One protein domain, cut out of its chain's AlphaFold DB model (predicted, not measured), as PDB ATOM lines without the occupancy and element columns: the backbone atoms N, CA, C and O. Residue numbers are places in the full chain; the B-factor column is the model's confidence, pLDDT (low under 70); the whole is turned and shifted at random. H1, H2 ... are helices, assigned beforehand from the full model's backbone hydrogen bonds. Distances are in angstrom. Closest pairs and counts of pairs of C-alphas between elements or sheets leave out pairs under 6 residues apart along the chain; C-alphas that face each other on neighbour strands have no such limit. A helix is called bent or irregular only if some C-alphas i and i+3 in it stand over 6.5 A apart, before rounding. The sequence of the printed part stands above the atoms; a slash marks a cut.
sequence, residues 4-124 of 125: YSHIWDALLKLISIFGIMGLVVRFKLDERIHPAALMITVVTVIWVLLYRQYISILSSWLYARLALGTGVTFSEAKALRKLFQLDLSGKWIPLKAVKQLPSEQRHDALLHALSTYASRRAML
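This is residues 4 to 124 of the 125 residues of an uncharacterized protein of Acidobacteriales bacterium 13_2_20CM_55_8 (UniProt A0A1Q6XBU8). A long arm of two helices, running out along H1 and back along H3a, the first arm of the bent helix H3, with short H2 at its far end, joins a head of crossed helices. In the head H3b, the second arm of H3, crosses the beginning of H1, H4 packs across H3b, and H6 packs on H4 with little H5 near its beginning; residues 86 to 91 and 119 to 124 stick out. The printed part has 121 residues, with six named helices in the order H1 to H6 and no named strand; the class is all helix. The whole is loose, with a radius of gyration of the C-alphas of 17.9 A, and elongated, spanning 54 by 32 by 22 A.

Look first at H3, residues 36 to 67: by its hydrogen bonds it was assigned as one helix, but it is bent, with C-alphas 53 and 56 6.8 A apart. Its arms H3a, residues 36 to 53, and H3b, residues 56 to 67, stand at a steep tilt of 48 degrees. H1, residues 4 to 27, touches H3b with residues 4 to 12 alone, at a steep tilt of 47 degrees, opposite ways; the closest C-alphas, of Asp 9 and Ser 59, are 5.1 A apart. H1 and H3a are near each other, with 15 pairs of C-alphas within 10 A. H2, residues 29 to 32, and H3a touch only at the corner, and only just, with 3 pairs of C-alphas within 8 A, the closest those of Asp 30 and Ala 36 at 6.9 A. On H3b, find Trp 61: its C-alpha is 4.9 A from that of Ala 77, the closest pair where H3b and H4, residues 74 to 84, touch, about perpendicular at 88 degrees. H4 touches residues 110 to 117 alone of H6, residues 103 to 122, at a steep tilt of 65 degrees, the same way; the closest C-alphas are those of Leu 80 and Leu 114, 6.4 A apart. H5, residues 96 to 100, touches H6, the closest C-alphas being those of Val 98 and Arg 106 at 5.7 A. The helix packing is mostly crossed, with no shallow tilt among these touching pairs; H3b and H6, for instance, are apart. Every O i to N i+4 pair is within hydrogen-bond range in H3a, H3b and H5, against 18 of 20 in H1, 5 of 7 in H4 and 14 of 16 in H6; H2 is too short for such a pair.

Find C-alpha 4 at (27.019, 36.591, 43.330); from there H1 runs 35.0 A to C-alpha 27. H3a begins at C-alpha 36, (48.910, 37.841, 14.535), and is 25.6 A long; H3b is 15.6 A and H4 14.3 A. H2 and H5 are short, and H6 runs 29.7 A to C-alpha 122 at (6.056, 40.873, 24.192). H6 is irregular, only just: C-alphas 104 and 107 are 6.7 A apart.

The two C-alphas farthest apart, those of His 34 and Pro 102, are 55.9 A from each other. The printed part has no cut, and the link from H4 to H5, 11 residues, is long. Look for pLDDT under 70 at residues 4 to 6, 86 to 92, 94 and 121 to 124; the mean of the printed part is 82.5.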
ATOM      1  N   TYR A   4      27.064  38.066  43.316       53.22
ATOM      2  CA  TYR A   4      27.019  36.591  43.330       53.22
ATOM      3  C   TYR A   4      26.673  35.904  41.998       53.22
ATOM      4  O   TYR A   4      27.108  34.778  41.781       53.22
ATOM      5  N   SER A   5      25.913  36.544  41.102       56.66
ATOM      6  CA  SER A   5      25.673  35.987  39.757       56.66
ATOM      7  C   SER A   5      26.914  36.124  38.870       56.66
ATOM      8  O   SER A   5      27.235  35.220  38.098       56.66
ATOM      9  N   HIS A   6      27.671  37.208  39.047       66.38
ATOM     10  CA  HIS A   6      28.844  37.505  38.229       66.38
ATOM     11  C   HIS A   6      30.119  36.852  38.720       66.38
ATOM     12  O   HIS A   6      31.037  36.742  37.925       66.38
ATOM     13  N   ILE A   7      30.186  36.370  39.964       79.31
ATOM     14  CA  ILE A   7      31.313  35.534  40.396       79.31
ATOM     15  C   ILE A   7      31.428  34.314  39.481       79.31
ATOM     16  O   ILE A   7      32.505  34.050  38.962       79.31
ATOM     17  N   TRP A   8      30.321  33.622  39.204       79.00
ATOM     18  CA  TRP A   8      30.346  32.449  38.328       79.00
ATOM     19  C   TRP A   8      30.655  32.809  36.876       79.00
ATOM     20  O   TRP A   8      31.444  32.126  36.231       79.00
ATOM     21  N   ASP A   9      30.089  33.904  36.367       79.56
ATOM     22  CA  ASP A   9      30.394  34.389  35.018       79.56
ATOM     23  C   ASP A   9      31.867  34.829  34.875       79.56
ATOM     24  O   ASP A   9      32.528  34.464  33.906       79.56
ATOM     25  N   ALA A  10      32.409  35.550  35.859       82.06
ATOM     26  CA  ALA A  10      33.796  36.010  35.886       82.06
ATOM     27  C   ALA A  10      34.782  34.851  36.055       82.06
ATOM     28  O   ALA A  10      35.770  34.792  35.327       82.06
ATOM     29  N   LEU A  11      34.500  33.901  36.952       87.12
ATOM     30  CA  LEU A  11      35.316  32.698  37.132       87.12
ATOM     31  C   LEU A  11      35.375  31.881  35.843       87.12
ATOM     32  O   LEU A  11      36.462  31.516  35.403       87.12
ATOM     33  N   LEU A  12      34.231  31.643  35.193       86.06
ATOM     34  CA  LEU A  12      34.212  30.901  33.934       86.06
ATOM     35  C   LEU A  12      34.927  31.657  32.806       86.06
ATOM     36  O   LEU A  12      35.620  31.030  32.006       86.06
ATOM     37  N   LYS A  13      34.818  32.991  32.756       85.25
ATOM     38  CA  LYS A  13      35.593  33.818  31.818       85.25
ATOM     39  C   LYS A  13      37.092  33.675  32.060       85.25
ATOM     40  O   LYS A  13      37.808  33.381  31.109       85.25
ATOM     41  N   LEU A  14      37.555  33.803  33.304       89.25
ATOM     42  CA  LEU A  14      38.968  33.635  33.655       89.25
ATOM     43  C   LEU A  14      39.477  32.248  33.262       89.25
ATOM     44  O   LEU A  14      40.449  32.151  32.517       89.25
ATOM     45  N   ILE A  15      38.774  31.187  33.667       89.94
ATOM     46  CA  ILE A  15      39.122  29.804  33.308       89.94
ATOM     47  C   ILE A  15      39.187  29.642  31.785       89.94
ATOM     48  O   ILE A  15      40.130  29.043  31.273       89.94
ATOM     49  N   SER A  16      38.228  30.209  31.044       87.69
ATOM     50  CA  SER A  16      38.220  30.122  29.580       87.69
ATOM     51  C   SER A  16      39.391  30.860  28.928       87.69
ATOM     52  O   SER A  16      39.962  30.343  27.972       87.69
ATOM     53  N   ILE A  17      39.788  32.023  29.456       87.88
ATOM     54  CA  ILE A  17      40.922  32.800  28.941       87.88
ATOM     55  C   ILE A  17      42.219  32.016  29.145       87.88
ATOM     56  O   ILE A  17      42.959  31.810  28.185       87.88
ATOM     57  N   PHE A  18      42.461  31.516  30.360       91.56
ATOM     58  CA  PHE A  18      43.639  30.694  30.642       91.56
ATOM     59  C   PHE A  18      43.641  29.396  29.826       91.56
ATOM     60  O   PHE A  18      44.680  29.008  29.295       91.56
ATOM     61  N   GLY A  19      42.478  28.758  29.657       89.44
ATOM     62  CA  GLY A  19      42.329  27.574  28.813       89.44
ATOM     63  C   GLY A  19      42.680  27.847  27.348       89.44
ATOM     64  O   GLY A  19      43.445  27.094  26.750       89.44
ATOM     65  N   ILE A  20      42.184  28.949  26.780       88.31
ATOM     66  CA  ILE A  20      42.495  29.363  25.403       88.31
ATOM     67  C   ILE A  20      43.979  29.697  25.252       88.31
ATOM     68  O   ILE A  20      44.596  29.237  24.294       88.31
ATOM     69  N   MET A  21      44.573  30.442  26.189       87.94
ATOM     70  CA  MET A  21      46.014  30.729  26.168       87.94
ATOM     71  C   MET A  21      46.839  29.438  26.201       87.94
ATOM     72  O   MET A  21      47.755  29.272  25.399       87.94
ATOM     73  N   GLY A  22      46.470  28.490  27.068       90.50
ATOM     74  CA  GLY A  22      47.103  27.175  27.127       90.50
ATOM     75  C   GLY A  22      47.007  26.412  25.803       90.50
ATOM     76  O   GLY A  22      47.995  25.826  25.367       90.50
ATOM     77  N   LEU A  23      45.855  26.463  25.122       90.06
ATOM     78  CA  LEU A  23      45.674  25.852  23.802       90.06
ATOM     79  C   LEU A  23      46.536  26.527  22.729       90.06
ATOM     80  O   LEU A  23      47.193  25.827  21.962       90.06
ATOM     81  N   VAL A  24      46.575  27.862  22.692       88.62
ATOM     82  CA  VAL A  24      47.405  28.623  21.740       88.62
ATOM     83  C   VAL A  24      48.869  28.203  21.853       88.62
ATOM     84  O   VAL A  24      49.466  27.838  20.842       88.62
ATOM     85  N   VAL A  25      49.403  28.152  23.078       90.00
ATOM     86  CA  VAL A  25      50.788  27.729  23.342       90.00
ATOM     87  C   VAL A  25      50.993  26.249  23.004       90.00
ATOM     88  O   VAL A  25      51.946  25.889  22.315       90.00
ATOM     89  N   ARG A  26      50.085  25.367  23.439       93.81
ATOM     90  CA  ARG A  26      50.206  23.911  23.243       93.81
ATOM     91  C   ARG A  26      50.211  23.504  21.770       93.81
ATOM     92  O   ARG A  26      50.866  22.513  21.424       93.81
ATOM     93  N   PHE A  27      49.460  24.224  20.941       92.19
ATOM     94  CA  PHE A  27      49.328  23.973  19.506       92.19
ATOM     95  C   PHE A  27      50.210  24.880  18.639       92.19
ATOM     96  O   PHE A  27      50.183  24.722  17.417       92.19
ATOM     97  N   LYS A  28      51.010  25.774  19.248       89.56
ATOM     98  CA  LYS A  28      51.876  26.742  18.549       89.56
ATOM     99  C   LYS A  28      51.101  27.537  17.495       89.56
ATOM    100  O   LYS A  28      51.512  27.645  16.339       89.56
ATOM    101  N   LEU A  29      49.894  27.989  17.848       85.88
ATOM    102  CA  LEU A  29      49.016  28.682  16.895       85.88
ATOM    103  C   LEU A  29      49.582  30.044  16.477       85.88
ATOM    104  O   LEU A  29      49.290  30.503  15.377       85.88
ATOM    105  N   ASP A  30      50.420  30.634  17.324       81.81
ATOM    106  CA  ASP A  30      51.174  31.862  17.083       81.81
ATOM    107  C   ASP A  30      52.173  31.739  15.925       81.81
ATOM    108  O   ASP A  30      52.363  32.708  15.194       81.81
ATOM    109  N   GLU A  31      52.747  30.549  15.715       86.75
ATOM    110  CA  GLU A  31      53.646  30.243  14.587       86.75
ATOM    111  C   GLU A  31      52.873  29.844  13.312       86.75
ATOM    112  O   GLU A  31      53.409  29.882  12.205       86.75
ATOM    113  N   ARG A  32      51.616  29.394  13.450       88.25
ATOM    114  CA  ARG A  32      50.825  28.809  12.348       88.25
ATOM    115  C   ARG A  32      49.845  29.782  11.703       88.25
ATOM    116  O   ARG A  32      49.485  29.590  10.545       88.25
ATOM    117  N   ILE A  33      49.365  30.777  12.446       85.12
ATOM    118  CA  ILE A  33      48.327  31.703  11.989       85.12
ATOM    119  C   ILE A  33      48.910  33.114  11.937       85.12
ATOM    120  O   ILE A  33      48.957  33.830  12.936       85.12
ATOM    121  N   HIS A  34      49.306  33.526  10.733       83.19
ATOM    122  CA  HIS A  34      49.785  34.873  10.450       83.19
ATOM    123  C   HIS A  34      48.828  35.625   9.510       83.19
ATOM    124  O   HIS A  34      48.221  35.009   8.633       83.19
ATOM    125  N   PRO A  35      48.697  36.956   9.662       89.81
ATOM    126  CA  PRO A  35      49.326  37.792  10.692       89.81
ATOM    127  C   PRO A  35      48.699  37.584  12.084       89.81
ATOM    128  O   PRO A  35      47.572  37.109  12.196       89.81
ATOM    129  N   ALA A  36      49.392  37.998  13.152       86.81
ATOM    130  CA  ALA A  36      48.910  37.841  14.535       86.81
ATOM    131  C   ALA A  36      47.504  38.441  14.760       86.81
ATOM    132  O   ALA A  36      46.706  37.903  15.525       86.81
ATOM    133  N   ALA A  37      47.163  39.514  14.037       88.38
ATOM    134  CA  ALA A  37      45.827  40.110  14.055       88.38
ATOM    135  C   ALA A  37      44.719  39.130  13.610       88.38
ATOM    136  O   ALA A  37      43.632  39.126  14.192       88.38
ATOM    137  N   LEU A  38      44.993  38.267  12.624       90.00
ATOM    138  CA  LEU A  38      44.052  37.238  12.173       90.00
ATOM    139  C   LEU A  38      43.815  36.206  13.278       90.00
ATOM    140  O   LEU A  38      42.664  35.896  13.583       90.00
ATOM    141  N   MET A  39      44.882  35.735  13.926       89.50
ATOM    142  CA  MET A  39      44.779  34.810  15.059       89.50
ATOM    143  C   MET A  39      43.943  35.410  16.193       89.50
ATOM    144  O   MET A  39      43.002  34.771  16.661       89.50
ATOM    145  N   ILE A  40      44.244  36.648  16.601       88.94
ATOM    146  CA  ILE A  40      43.500  37.352  17.657       88.94
ATOM    147  C   ILE A  40      42.017  37.446  17.291       88.94
ATOM    148  O   ILE A  40      41.158  37.176  18.131       88.94
ATOM    149  N   THR A  41      41.709  37.774  16.034       91.00
ATOM    150  CA  THR A  41      40.328  37.874  15.549       91.00
ATOM    151  C   THR A  41      39.615  36.526  15.628       91.00
ATOM    152  O   THR A  41      38.539  36.439  16.218       91.00
ATOM    153  N   VAL A  42      40.225  35.457  15.107       89.62
ATOM    154  CA  VAL A  42      39.650  34.102  15.125       89.62
ATOM    155  C   VAL A  42      39.415  33.624  16.558       89.62
ATOM    156  O   VAL A  42      38.317  33.172  16.885       89.62
ATOM    157  N   VAL A  43      40.408  33.783  17.436       89.25
ATOM    158  CA  VAL A  43      40.304  33.405  18.852       89.25
ATOM    159  C   VAL A  43      39.193  34.190  19.546       89.25
ATOM    160  O   VAL A  43      38.384  33.603  20.262       89.25
ATOM    161  N   THR A  44      39.106  35.498  19.300       89.25
ATOM    162  CA  THR A  44      38.073  36.357  19.893       89.25
ATOM    163  C   THR A  44      36.679  35.949  19.426       89.25
ATOM    164  O   THR A  44      35.773  35.819  20.248       89.25
ATOM    165  N   VAL A  45      36.494  35.691  18.128       91.75
ATOM    166  CA  VAL A  45      35.205  35.247  17.575       91.75
ATOM    167  C   VAL A  45      34.800  33.899  18.169       91.75
ATOM    168  O   VAL A  45      33.676  33.765  18.658       91.75
ATOM    169  N   ILE A  46      35.712  32.922  18.206       90.06
ATOM    170  CA  ILE A  46      35.454  31.612  18.819       90.06
ATOM    171  C   ILE A  46      35.089  31.779  20.294       90.06
ATOM    172  O   ILE A  46      34.106  31.195  20.750       90.06
ATOM    173  N   TRP A  47      35.822  32.607  21.038       89.25
ATOM    174  CA  TRP A  47      35.538  32.859  22.447       89.25
ATOM    175  C   TRP A  47      34.164  33.501  22.656       89.25
ATOM    176  O   TRP A  47      33.412  33.048  23.516       89.25
ATOM    177  N   VAL A  48      33.779  34.489  21.841       87.44
ATOM    178  CA  VAL A  48      32.445  35.114  21.899       87.44
ATOM    179  C   VAL A  48      31.343  34.093  21.610       87.44
ATOM    180  O   VAL A  48      30.317  34.090  22.300       87.44
ATOM    181  N   LEU A  49      31.543  33.210  20.630       88.69
ATOM    182  CA  LEU A  49      30.594  32.144  20.302       88.69
ATOM    183  C   LEU A  49      30.483  31.120  21.438       88.69
ATOM    184  O   LEU A  49      29.372  30.829  21.884       88.69
ATOM    185  N   LEU A  50      31.612  30.642  21.972       86.25
ATOM    186  CA  LEU A  50      31.645  29.745  23.132       86.25
ATOM    187  C   LEU A  50      30.991  30.388  24.355       86.25
ATOM    188  O   LEU A  50      30.237  29.735  25.083       86.25
ATOM    189  N   TYR A  51      31.231  31.684  24.560       84.44
ATOM    190  CA  TYR A  51      30.644  32.426  25.658       84.44
ATOM    191  C   TYR A  51      29.122  32.494  25.536       84.44
ATOM    192  O   TYR A  51      28.392  32.128  26.464       84.44
ATOM    193  N   ARG A  52      28.635  32.927  24.367       80.25
ATOM    194  CA  ARG A  52      27.201  33.052  24.088       80.25
ATOM    195  C   ARG A  52      26.481  31.713  24.127       80.25
ATOM    196  O   ARG A  52      25.328  31.693  24.557       80.25
ATOM    197  N   GLN A  53      27.123  30.642  23.672       84.44
ATOM    198  CA  GLN A  53      26.476  29.345  23.523       84.44
ATOM    199  C   GLN A  53      26.549  28.496  24.792       84.44
ATOM    200  O   GLN A  53      25.571  27.829  25.111       84.44
ATOM    201  N   TYR A  54      27.662  28.533  25.528       85.69
ATOM    202  CA  TYR A  54      27.905  27.600  26.631       85.69
ATOM    203  C   TYR A  54      28.159  28.310  27.958       85.69
ATOM    204  O   TYR A  54      27.405  28.095  28.908       85.69
ATOM    205  N   ILE A  55      29.162  29.192  28.031       84.50
ATOM    206  CA  ILE A  55      29.603  29.782  29.312       84.50
ATOM    207  C   ILE A  55      28.473  30.560  29.982       84.50
ATOM    208  O   ILE A  55      28.252  30.424  31.180       84.50
ATOM    209  N   SER A  56      27.710  31.328  29.206       83.12
ATOM    210  CA  SER A  56      26.613  32.125  29.747       83.12
ATOM    211  C   SER A  56      25.431  31.280  30.252       83.12
ATOM    212  O   SER A  56      24.704  31.708  31.152       83.12
ATOM    213  N   ILE A  57      25.213  30.093  29.680       87.94
ATOM    214  CA  ILE A  57      24.196  29.153  30.175       87.94
ATOM    215  C   ILE A  57      24.712  28.478  31.444       87.94
ATOM    216  O   ILE A  57      23.992  28.396  32.436       87.94
ATOM    217  N   LEU A  58      25.977  28.059  31.432       87.31
ATOM    218  CA  LEU A  58      26.618  27.412  32.567       87.31
ATOM    219  C   LEU A  58      26.692  28.340  33.784       87.31
ATOM    220  O   LEU A  58      26.386  27.902  34.888       87.31
ATOM    221  N   SER A  59      27.010  29.625  33.601       85.88
ATOM    222  CA  SER A  59      27.001  30.604  34.698       85.88
ATOM    223  C   SER A  59      25.606  30.761  35.306       85.88
ATOM    224  O   SER A  59      25.460  30.786  36.527       85.88
ATOM    225  N   SER A  60      24.571  30.775  34.464       86.12
ATOM    226  CA  SER A  60      23.167  30.827  34.889       86.12
ATOM    227  C   SER A  60      22.753  29.569  35.657       86.12
ATOM    228  O   SER A  60      22.090  29.656  36.691       86.12
ATOM    229  N   TRP A  61      23.188  28.403  35.184       90.19
ATOM    230  CA  TRP A  61      22.935  27.112  35.817       90.19
ATOM    231  C   TRP A  61      23.631  26.994  37.178       90.19
ATOM    232  O   TRP A  61      22.992  26.632  38.166       90.19
ATOM    233  N   LEU A  62      24.912  27.372  37.255       86.88
ATOM    234  CA  LEU A  62      25.680  27.396  38.502       86.88
ATOM    235  C   LEU A  62      25.071  28.374  39.502       86.88
ATOM    236  O   LEU A  62      24.932  28.040  40.673       86.88
ATOM    237  N   TYR A  63      24.648  29.555  39.051       85.69
ATOM    238  CA  TYR A  63      23.989  30.516  39.926       85.69
ATOM    239  C   TYR A  63      22.677  29.962  40.499       85.69
ATOM    240  O   TYR A  63      22.460  30.021  41.710       85.69
ATOM    241  N   ALA A  64      21.824  29.369  39.665       86.19
ATOM    242  CA  ALA A  64      20.564  28.792  40.122       86.19
ATOM    243  C   ALA A  64      20.772  27.602  41.078       86.19
ATOM    244  O   ALA A  64      20.101  27.510  42.106       86.19
ATOM    245  N   ARG A  65      21.739  26.721  40.810       87.88
ATOM    246  CA  ARG A  65      22.004  25.576  41.692       87.88
ATOM    247  C   ARG A  65      22.733  25.957  42.972       87.88
ATOM    248  O   ARG A  65      22.291  25.591  44.052       87.88
ATOM    249  N   LEU A  66      23.829  26.701  42.864       85.19
ATOM    250  CA  LEU A  66      24.732  26.954  43.987       85.19
ATOM    251  C   LEU A  66      24.322  28.174  44.812       85.19
ATOM    252  O   LEU A  66      24.475  28.162  46.028       85.19
ATOM    253  N   ALA A  67      23.803  29.230  44.180       81.62
ATOM    254  CA  ALA A  67      23.441  30.458  44.894       81.62
ATOM    255  C   ALA A  67      21.955  30.530  45.267       81.62
ATOM    256  O   ALA A  67      21.616  31.191  46.248       81.62
ATOM    257  N   LEU A  68      21.066  29.903  44.486       82.12
ATOM    258  CA  LEU A  68      19.631  29.843  44.797       82.12
ATOM    259  C   LEU A  68      19.209  28.505  45.414       82.12
ATOM    260  O   LEU A  68      18.136  28.446  46.011       82.12
ATOM    261  N   GLY A  69      20.040  27.461  45.340       84.25
ATOM    262  CA  GLY A  69      19.705  26.138  45.881       84.25
ATOM    263  C   GLY A  69      18.606  25.423  45.091       84.25
ATOM    264  O   GLY A  69      17.939  24.547  45.625       84.25
ATOM    265  N   THR A  70      18.371  25.817  43.835       86.38
ATOM    266  CA  THR A  70      17.276  25.277  43.015       86.38
ATOM    267  C   THR A  70      17.760  24.233  42.027       86.38
ATOM    268  O   THR A  70      18.720  24.465  41.287       86.38
ATOM    269  N   GLY A  71      17.057  23.102  41.969       85.19
ATOM    270  CA  GLY A  71      17.299  22.037  41.000       85.19
ATOM    271  C   GLY A  71      16.803  22.408  39.607       85.19
ATOM    272  O   GLY A  71      15.759  21.936  39.188       85.19
ATOM    273  N   VAL A  72      17.555  23.238  38.883       87.25
ATOM    274  CA  VAL A  72      17.263  23.544  37.474       87.25
ATOM    275  C   VAL A  72      18.059  22.649  36.523       87.25
ATOM    276  O   VAL A  72      19.216  22.274  36.773       87.25
ATOM    277  N   THR A  73      17.434  22.307  35.409       88.94
ATOM    278  CA  THR A  73      18.031  21.655  34.244       88.94
ATOM    279  C   THR A  73      18.811  22.663  33.394       88.94
ATOM    280  O   THR A  73      18.701  23.882  33.547       88.94
ATOM    281  N   PHE A  74      19.643  22.163  32.479       86.38
ATOM    282  CA  PHE A  74      20.444  23.027  31.607       86.38
ATOM    283  C   PHE A  74      19.582  23.785  30.580       86.38
ATOM    284  O   PHE A  74      19.880  24.930  30.234       86.38
ATOM    285  N   SER A  75      18.482  23.177  30.124       87.12
ATOM    286  CA  SER A  75      17.495  23.812  29.241       87.12
ATOM    287  C   SER A  75      16.763  24.959  29.941       87.12
ATOM    288  O   SER A  75      16.638  26.038  29.364       87.12
ATOM    289  N   GLU A  76      16.358  24.778  31.200       88.06
ATOM    290  CA  GLU A  76      15.772  25.854  32.011       88.06
ATOM    291  C   GLU A  76      16.781  26.978  32.252       88.06
ATOM    292  O   GLU A  76      16.461  28.149  32.053       88.06
ATOM    293  N   ALA A  77      18.032  26.644  32.586       87.88
ATOM    294  CA  ALA A  77      19.088  27.637  32.778       87.88
ATOM    295  C   ALA A  77      19.331  28.496  31.525       87.88
ATOM    296  O   ALA A  77      19.573  29.700  31.638       87.88
ATOM    297  N   LYS A  78      19.209  27.912  30.324       87.38
ATOM    298  CA  LYS A  78      19.282  28.657  29.057       87.38
ATOM    299  C   LYS A  78      18.192  29.722  28.962       87.38
ATOM    300  O   LYS A  78      18.460  30.818  28.468       87.38
ATOM    301  N   ALA A  79      16.983  29.417  29.424       86.25
ATOM    302  CA  ALA A  79      15.874  30.364  29.425       86.25
ATOM    303  C   ALA A  79      16.035  31.416  30.542       86.25
ATOM    304  O   ALA A  79      15.933  32.617  30.279       86.25
ATOM    305  N   LEU A  80      16.396  30.971  31.751       85.94
ATOM    306  CA  LEU A  80      16.635  31.807  32.934       85.94
ATOM    307  C   LEU A  80      17.799  32.781  32.768       85.94
ATOM    308  O   LEU A  80      17.806  33.834  33.397       85.94
ATOM    309  N   ARG A  81      18.750  32.489  31.876       84.00
ATOM    310  CA  ARG A  81      19.840  33.398  31.510       84.00
ATOM    311  C   ARG A  81      19.360  34.826  31.246       84.00
ATOM    312  O   ARG A  81      20.032  35.771  31.636       84.00
ATOM    313  N   LYS A  82      18.188  34.994  30.625       79.88
ATOM    314  CA  LYS A  82      17.601  36.316  30.342       79.88
ATOM    315  C   LYS A  82      17.265  37.110  31.608       79.88
ATOM    316  O   LYS A  82      17.270  38.331  31.560       79.88
ATOM    317  N   LEU A  83      16.994  36.428  32.720       78.25
ATOM    318  CA  LEU A  83      16.738  37.055  34.016       78.25
ATOM    319  C   LEU A  83      18.020  37.441  34.756       78.25
ATOM    320  O   LEU A  83      18.002  38.343  35.589       78.25
ATOM    321  N   PHE A  84      19.115  36.723  34.499       78.25
ATOM    322  CA  PHE A  84      20.396  36.917  35.184       78.25
ATOM    323  C   PHE A  84      21.354  37.831  34.410       78.25
ATOM    324  O   PHE A  84      22.386  38.232  34.943       78.25
ATOM    325  N   GLN A  85      21.033  38.150  33.156       72.19
ATOM    326  CA  GLN A  85      21.768  39.103  32.332       72.19
ATOM    327  C   GLN A  85      21.252  40.531  32.538       72.19
ATOM    328  O   GLN A  85      20.113  40.743  32.953       72.19
ATOM    329  N   LEU A  86      22.107  41.509  32.226       67.56
ATOM    330  CA  LEU A  86      21.700  42.906  32.111       67.56
ATOM    331  C   LEU A  86      20.583  43.010  31.076       67.56
ATOM    332  O   LEU A  86      20.724  42.520  29.952       67.56
ATOM    333  N   ASP A  87      19.492  43.665  31.456       65.44
ATOM    334  CA  ASP A  87      18.498  44.097  30.487       65.44
ATOM    335  C   ASP A  87      19.115  45.133  29.524       65.44
ATOM    336  O   ASP A  87      20.163  45.715  29.812       65.44
ATOM    337  N   LEU A  88      18.466  45.400  28.386       62.59
ATOM    338  CA  LEU A  88      18.920  46.415  27.417       62.59
ATOM    339  C   LEU A  88      19.065  47.811  28.050       62.59
ATOM    340  O   LEU A  88      19.855  48.626  27.587       62.59
ATOM    341  N   SER A  89      18.339  48.057  29.143       59.88
ATOM    342  CA  SER A  89      18.427  49.258  29.978       59.88
ATOM    343  C   SER A  89      19.626  49.281  30.944       59.88
ATOM    344  O   SER A  89      19.753  50.203  31.749       59.88
ATOM    345  N   GLY A  90      20.478  48.251  30.932       60.81
ATOM    346  CA  GLY A  90      21.569  48.077  31.891       60.81
ATOM    347  C   GLY A  90      21.091  47.804  33.322       60.81
ATOM    348  O   GLY A  90      21.880  47.888  34.264       60.81
ATOM    349  N   LYS A  91      19.799  47.503  33.512       61.25
ATOM    350  CA  LYS A  91      19.208  47.226  34.824       61.25
ATOM    351  C   LYS A  91      19.080  45.728  35.066       61.25
ATOM    352  O   LYS A  91      18.822  44.935  34.164       61.25
ATOM    353  N   TRP A  92      19.257  45.362  36.327       66.88
ATOM    354  CA  TRP A  92      19.145  43.990  36.802       66.88
ATOM    355  C   TRP A  92      17.714  43.679  37.202       66.88
ATOM    356  O   TRP A  92      17.051  44.514  37.822       66.88
ATOM    357  N   ILE A  93      17.270  42.450  36.946       71.31
ATOM    358  CA  ILE A  93      16.015  41.969  37.517       71.31
ATOM    359  C   ILE A  93      16.271  41.590  38.982       71.31
ATOM    360  O   ILE A  93      17.106  40.727  39.269       71.31
ATOM    361  N   PRO A  94      15.596  42.236  39.947       67.56
ATOM    362  CA  PRO A  94      15.830  41.972  41.356       67.56
ATOM    363  C   PRO A  94      15.262  40.602  41.751       67.56
ATOM    364  O   PRO A  94      14.060  40.428  41.901       67.56
ATOM    365  N   LEU A  95      16.145  39.636  42.012       74.62
ATOM    366  CA  LEU A  95      15.778  38.289  42.486       74.62
ATOM    367  C   LEU A  95      15.819  38.149  44.015       74.62
ATOM    368  O   LEU A  95      15.908  37.043  44.546       74.62
ATOM    369  N   LYS A  96      15.792  39.270  44.746       73.44
ATOM    370  CA  LYS A  96      15.808  39.255  46.219       73.44
ATOM    371  C   LYS A  96      14.614  38.489  46.787       73.44
ATOM    372  O   LYS A  96      14.812  37.687  47.690       73.44
ATOM    373  N   ALA A  97      13.425  38.695  46.216       77.06
ATOM    374  CA  ALA A  97      12.205  38.009  46.636       77.06
ATOM    375  C   ALA A  97      12.333  36.485  46.491       77.06
ATOM    376  O   ALA A  97      12.005  35.751  47.410       77.06
ATOM    377  N   VAL A  98      12.926  36.012  45.387       80.38
ATOM    378  CA  VAL A  98      13.148  34.578  45.148       80.38
ATOM    379  C   VAL A  98      14.086  33.977  46.196       80.38
ATOM    380  O   VAL A  98      13.824  32.899  46.708       80.38
ATOM    381  N   LYS A  99      15.161  34.675  46.579       79.25
ATOM    382  CA  LYS A  99      16.107  34.169  47.594       79.25
ATOM    383  C   LYS A  99      15.494  33.996  48.983       79.25
ATOM    384  O   LYS A  99      15.986  33.172  49.748       79.25
ATOM    385  N   GLN A 100      14.473  34.782  49.310       84.25
ATOM    386  CA  GLN A 100      13.807  34.742  50.613       84.25
ATOM    387  C   GLN A 100      12.806  33.587  50.734       84.25
ATOM    388  O   GLN A 100      12.421  33.241  51.846       84.25
ATOM    389  N   LEU A 101      12.417  32.968  49.617       84.56
ATOM    390  CA  LEU A 101      11.498  31.837  49.627       84.56
ATOM    391  C   LEU A 101      12.178  30.552  50.139       84.56
ATOM    392  O   LEU A 101      13.403  30.403  49.998       84.56
ATOM    393  N   PRO A 102      11.406  29.598  50.692       84.81
ATOM    394  CA  PRO A 102      11.870  28.239  50.957       84.81
ATOM    395  C   PRO A 102      12.383  27.569  49.679       84.81
ATOM    396  O   PRO A 102      11.845  27.813  48.602       84.81
ATOM    397  N   SER A 103      13.403  26.712  49.792       78.62
ATOM    398  CA  SER A 103      14.093  26.104  48.640       78.62
ATOM    399  C   SER A 103      13.148  25.435  47.636       78.62
ATOM    400  O   SER A 103      13.356  25.554  46.431       78.62
ATOM    401  N   GLU A 104      12.096  24.788  48.136       82.31
ATOM    402  CA  GLU A 104      11.081  24.088  47.342       82.31
ATOM    403  C   GLU A 104      10.281  25.038  46.439       82.31
ATOM    404  O   GLU A 104       9.961  24.694  45.311       82.31
ATOM    405  N   GLN A 105      10.042  26.274  46.885       85.44
ATOM    406  CA  GLN A 105       9.236  27.265  46.160       85.44
ATOM    407  C   GLN A 105      10.073  28.143  45.219       85.44
ATOM    408  O   GLN A 105       9.541  28.898  44.403       85.44
ATOM    409  N   ARG A 106      11.407  28.090  45.329       87.00
ATOM    410  CA  ARG A 106      12.305  28.948  44.543       87.00
ATOM    411  C   ARG A 106      12.317  28.593  43.060       87.00
ATOM    412  O   ARG A 106      12.516  29.489  42.243       87.00
ATOM    413  N   HIS A 107      12.145  27.315  42.717       88.06
ATOM    414  CA  HIS A 107      12.117  26.863  41.322       88.06
ATOM    415  C   HIS A 107      10.898  27.442  40.592       88.06
ATOM    416  O   HIS A 107      11.071  28.179  39.619       88.06
ATOM    417  N   ASP A 108       9.701  27.264  41.153       86.12
ATOM    418  CA  ASP A 108       8.467  27.825  40.595       86.12
ATOM    419  C   ASP A 108       8.507  29.355  40.530       86.12
ATOM    420  O   ASP A 108       8.138  29.956  39.519       86.12
ATOM    421  N   ALA A 109       9.039  30.009  41.566       86.81
ATOM    422  CA  ALA A 109       9.193  31.462  41.579       86.81
ATOM    423  C   ALA A 109      10.142  31.975  40.477       86.81
ATOM    424  O   ALA A 109       9.903  33.046  39.909       86.81
ATOM    425  N   LEU A 110      11.202  31.228  40.142       86.56
ATOM    426  CA  LEU A 110      12.100  31.558  39.028       86.56
ATOM    427  C   LEU A 110      11.403  31.418  37.676       86.56
ATOM    428  O   LEU A 110      11.542  32.302  36.826       86.56
ATOM    429  N   LEU A 111      10.649  30.338  37.474       87.38
ATOM    430  CA  LEU A 111       9.900  30.122  36.236       87.38
ATOM    431  C   LEU A 111       8.773  31.149  36.071       87.38
ATOM    432  O   LEU A 111       8.574  31.674  34.975       87.38
ATOM    433  N   HIS A 112       8.107  31.525  37.162       86.69
ATOM    434  CA  HIS A 112       7.114  32.595  37.164       86.69
ATOM    435  C   HIS A 112       7.737  33.967  36.853       86.69
ATOM    436  O   HIS A 112       7.187  34.765  36.087       86.69
ATOM    437  N   ALA A 113       8.920  34.264  37.400       85.19
ATOM    438  CA  ALA A 113       9.651  35.481  37.046       85.19
ATOM    439  C   ALA A 113      10.032  35.497  35.555       85.19
ATOM    440  O   ALA A 113       9.955  36.544  34.904       85.19
ATOM    441  N   LEU A 114      10.396  34.336  34.999       86.06
ATOM    442  CA  LEU A 114      10.733  34.177  33.586       86.06
ATOM    443  C   LEU A 114       9.528  34.423  32.676       86.06
ATOM    444  O   LEU A 114       9.656  35.169  31.702       86.06
ATOM    445  N   SER A 115       8.373  33.831  32.990       85.31
ATOM    446  CA  SER A 115       7.143  34.029  32.214       85.31
ATOM    447  C   SER A 115       6.695  35.491  32.266       85.31
ATOM    448  O   SER A 115       6.425  36.087  31.226       85.31
ATOM    449  N   THR A 116       6.744  36.115  33.446       83.69
ATOM    450  CA  THR A 116       6.413  37.536  33.623       83.69
ATOM    451  C   THR A 116       7.327  38.436  32.787       83.69
ATOM    452  O   THR A 116       6.858  39.377  32.142       83.69
ATOM    453  N   TYR A 117       8.634  38.153  32.768       80.75
ATOM    454  CA  TYR A 117       9.589  38.894  31.944       80.75
ATOM    455  C   TYR A 117       9.314  38.717  30.443       80.75
ATOM    456  O   TYR A 117       9.345  39.695  29.693       80.75
ATOM    457  N   ALA A 118       9.002  37.494  30.003       80.00
ATOM    458  CA  ALA A 118       8.664  37.212  28.611       80.00
ATOM    459  C   ALA A 118       7.401  37.966  28.160       80.00
ATOM    460  O   ALA A 118       7.434  38.626  27.121       80.00
ATOM    461  N   SER A 119       6.337  37.952  28.970       77.62
ATOM    462  CA  SER A 119       5.083  38.654  28.670       77.62
ATOM    463  C   SER A 119       5.258  40.172  28.614       77.62
ATOM    464  O   SER A 119       4.744  40.819  27.706       77.62
ATOM    465  N   ARG A 120       6.032  40.763  29.539       72.94
ATOM    466  CA  ARG A 120       6.325  42.209  29.514       72.94
ATOM    467  C   ARG A 120       7.086  42.626  28.266       72.94
ATOM    468  O   ARG A 120       6.802  43.678  27.710       72.94
ATOM    469  N   ARG A 121       8.039  41.806  27.822       67.12
ATOM    470  CA  ARG A 121       8.795  42.084  26.603       67.12
ATOM    471  C   ARG A 121       7.920  41.973  25.355       67.12
ATOM    472  O   ARG A 121       8.099  42.778  24.457       67.12
ATOM    473  N   ALA A 122       6.983  41.027  25.313       68.44
ATOM    474  CA  ALA A 122       6.056  40.873  24.192       68.44
ATOM    475  C   ALA A 122       5.099  42.067  24.016       68.44
ATOM    476  O   ALA A 122       4.664  42.309  22.906       68.44
ATOM    477  N   MET A 123       4.798  42.817  25.082       61.53
ATOM    478  CA  MET A 123       3.958  44.026  25.011       61.53
ATOM    479  C   MET A 123       4.715  45.297  24.586       61.53
ATOM    480  O   MET A 123       4.093  46.329  24.367       61.53
ATOM    481  N   LEU A 124       6.050  45.254  24.532       54.81
ATOM    482  CA  LEU A 124       6.899  46.399  24.171       54.81
ATOM    483  C   LEU A 124       7.315  46.399  22.688       54.81
ATOM    484  O   LEU A 124       8.077  47.275  22.280       54.81
TER     485      LEU A 124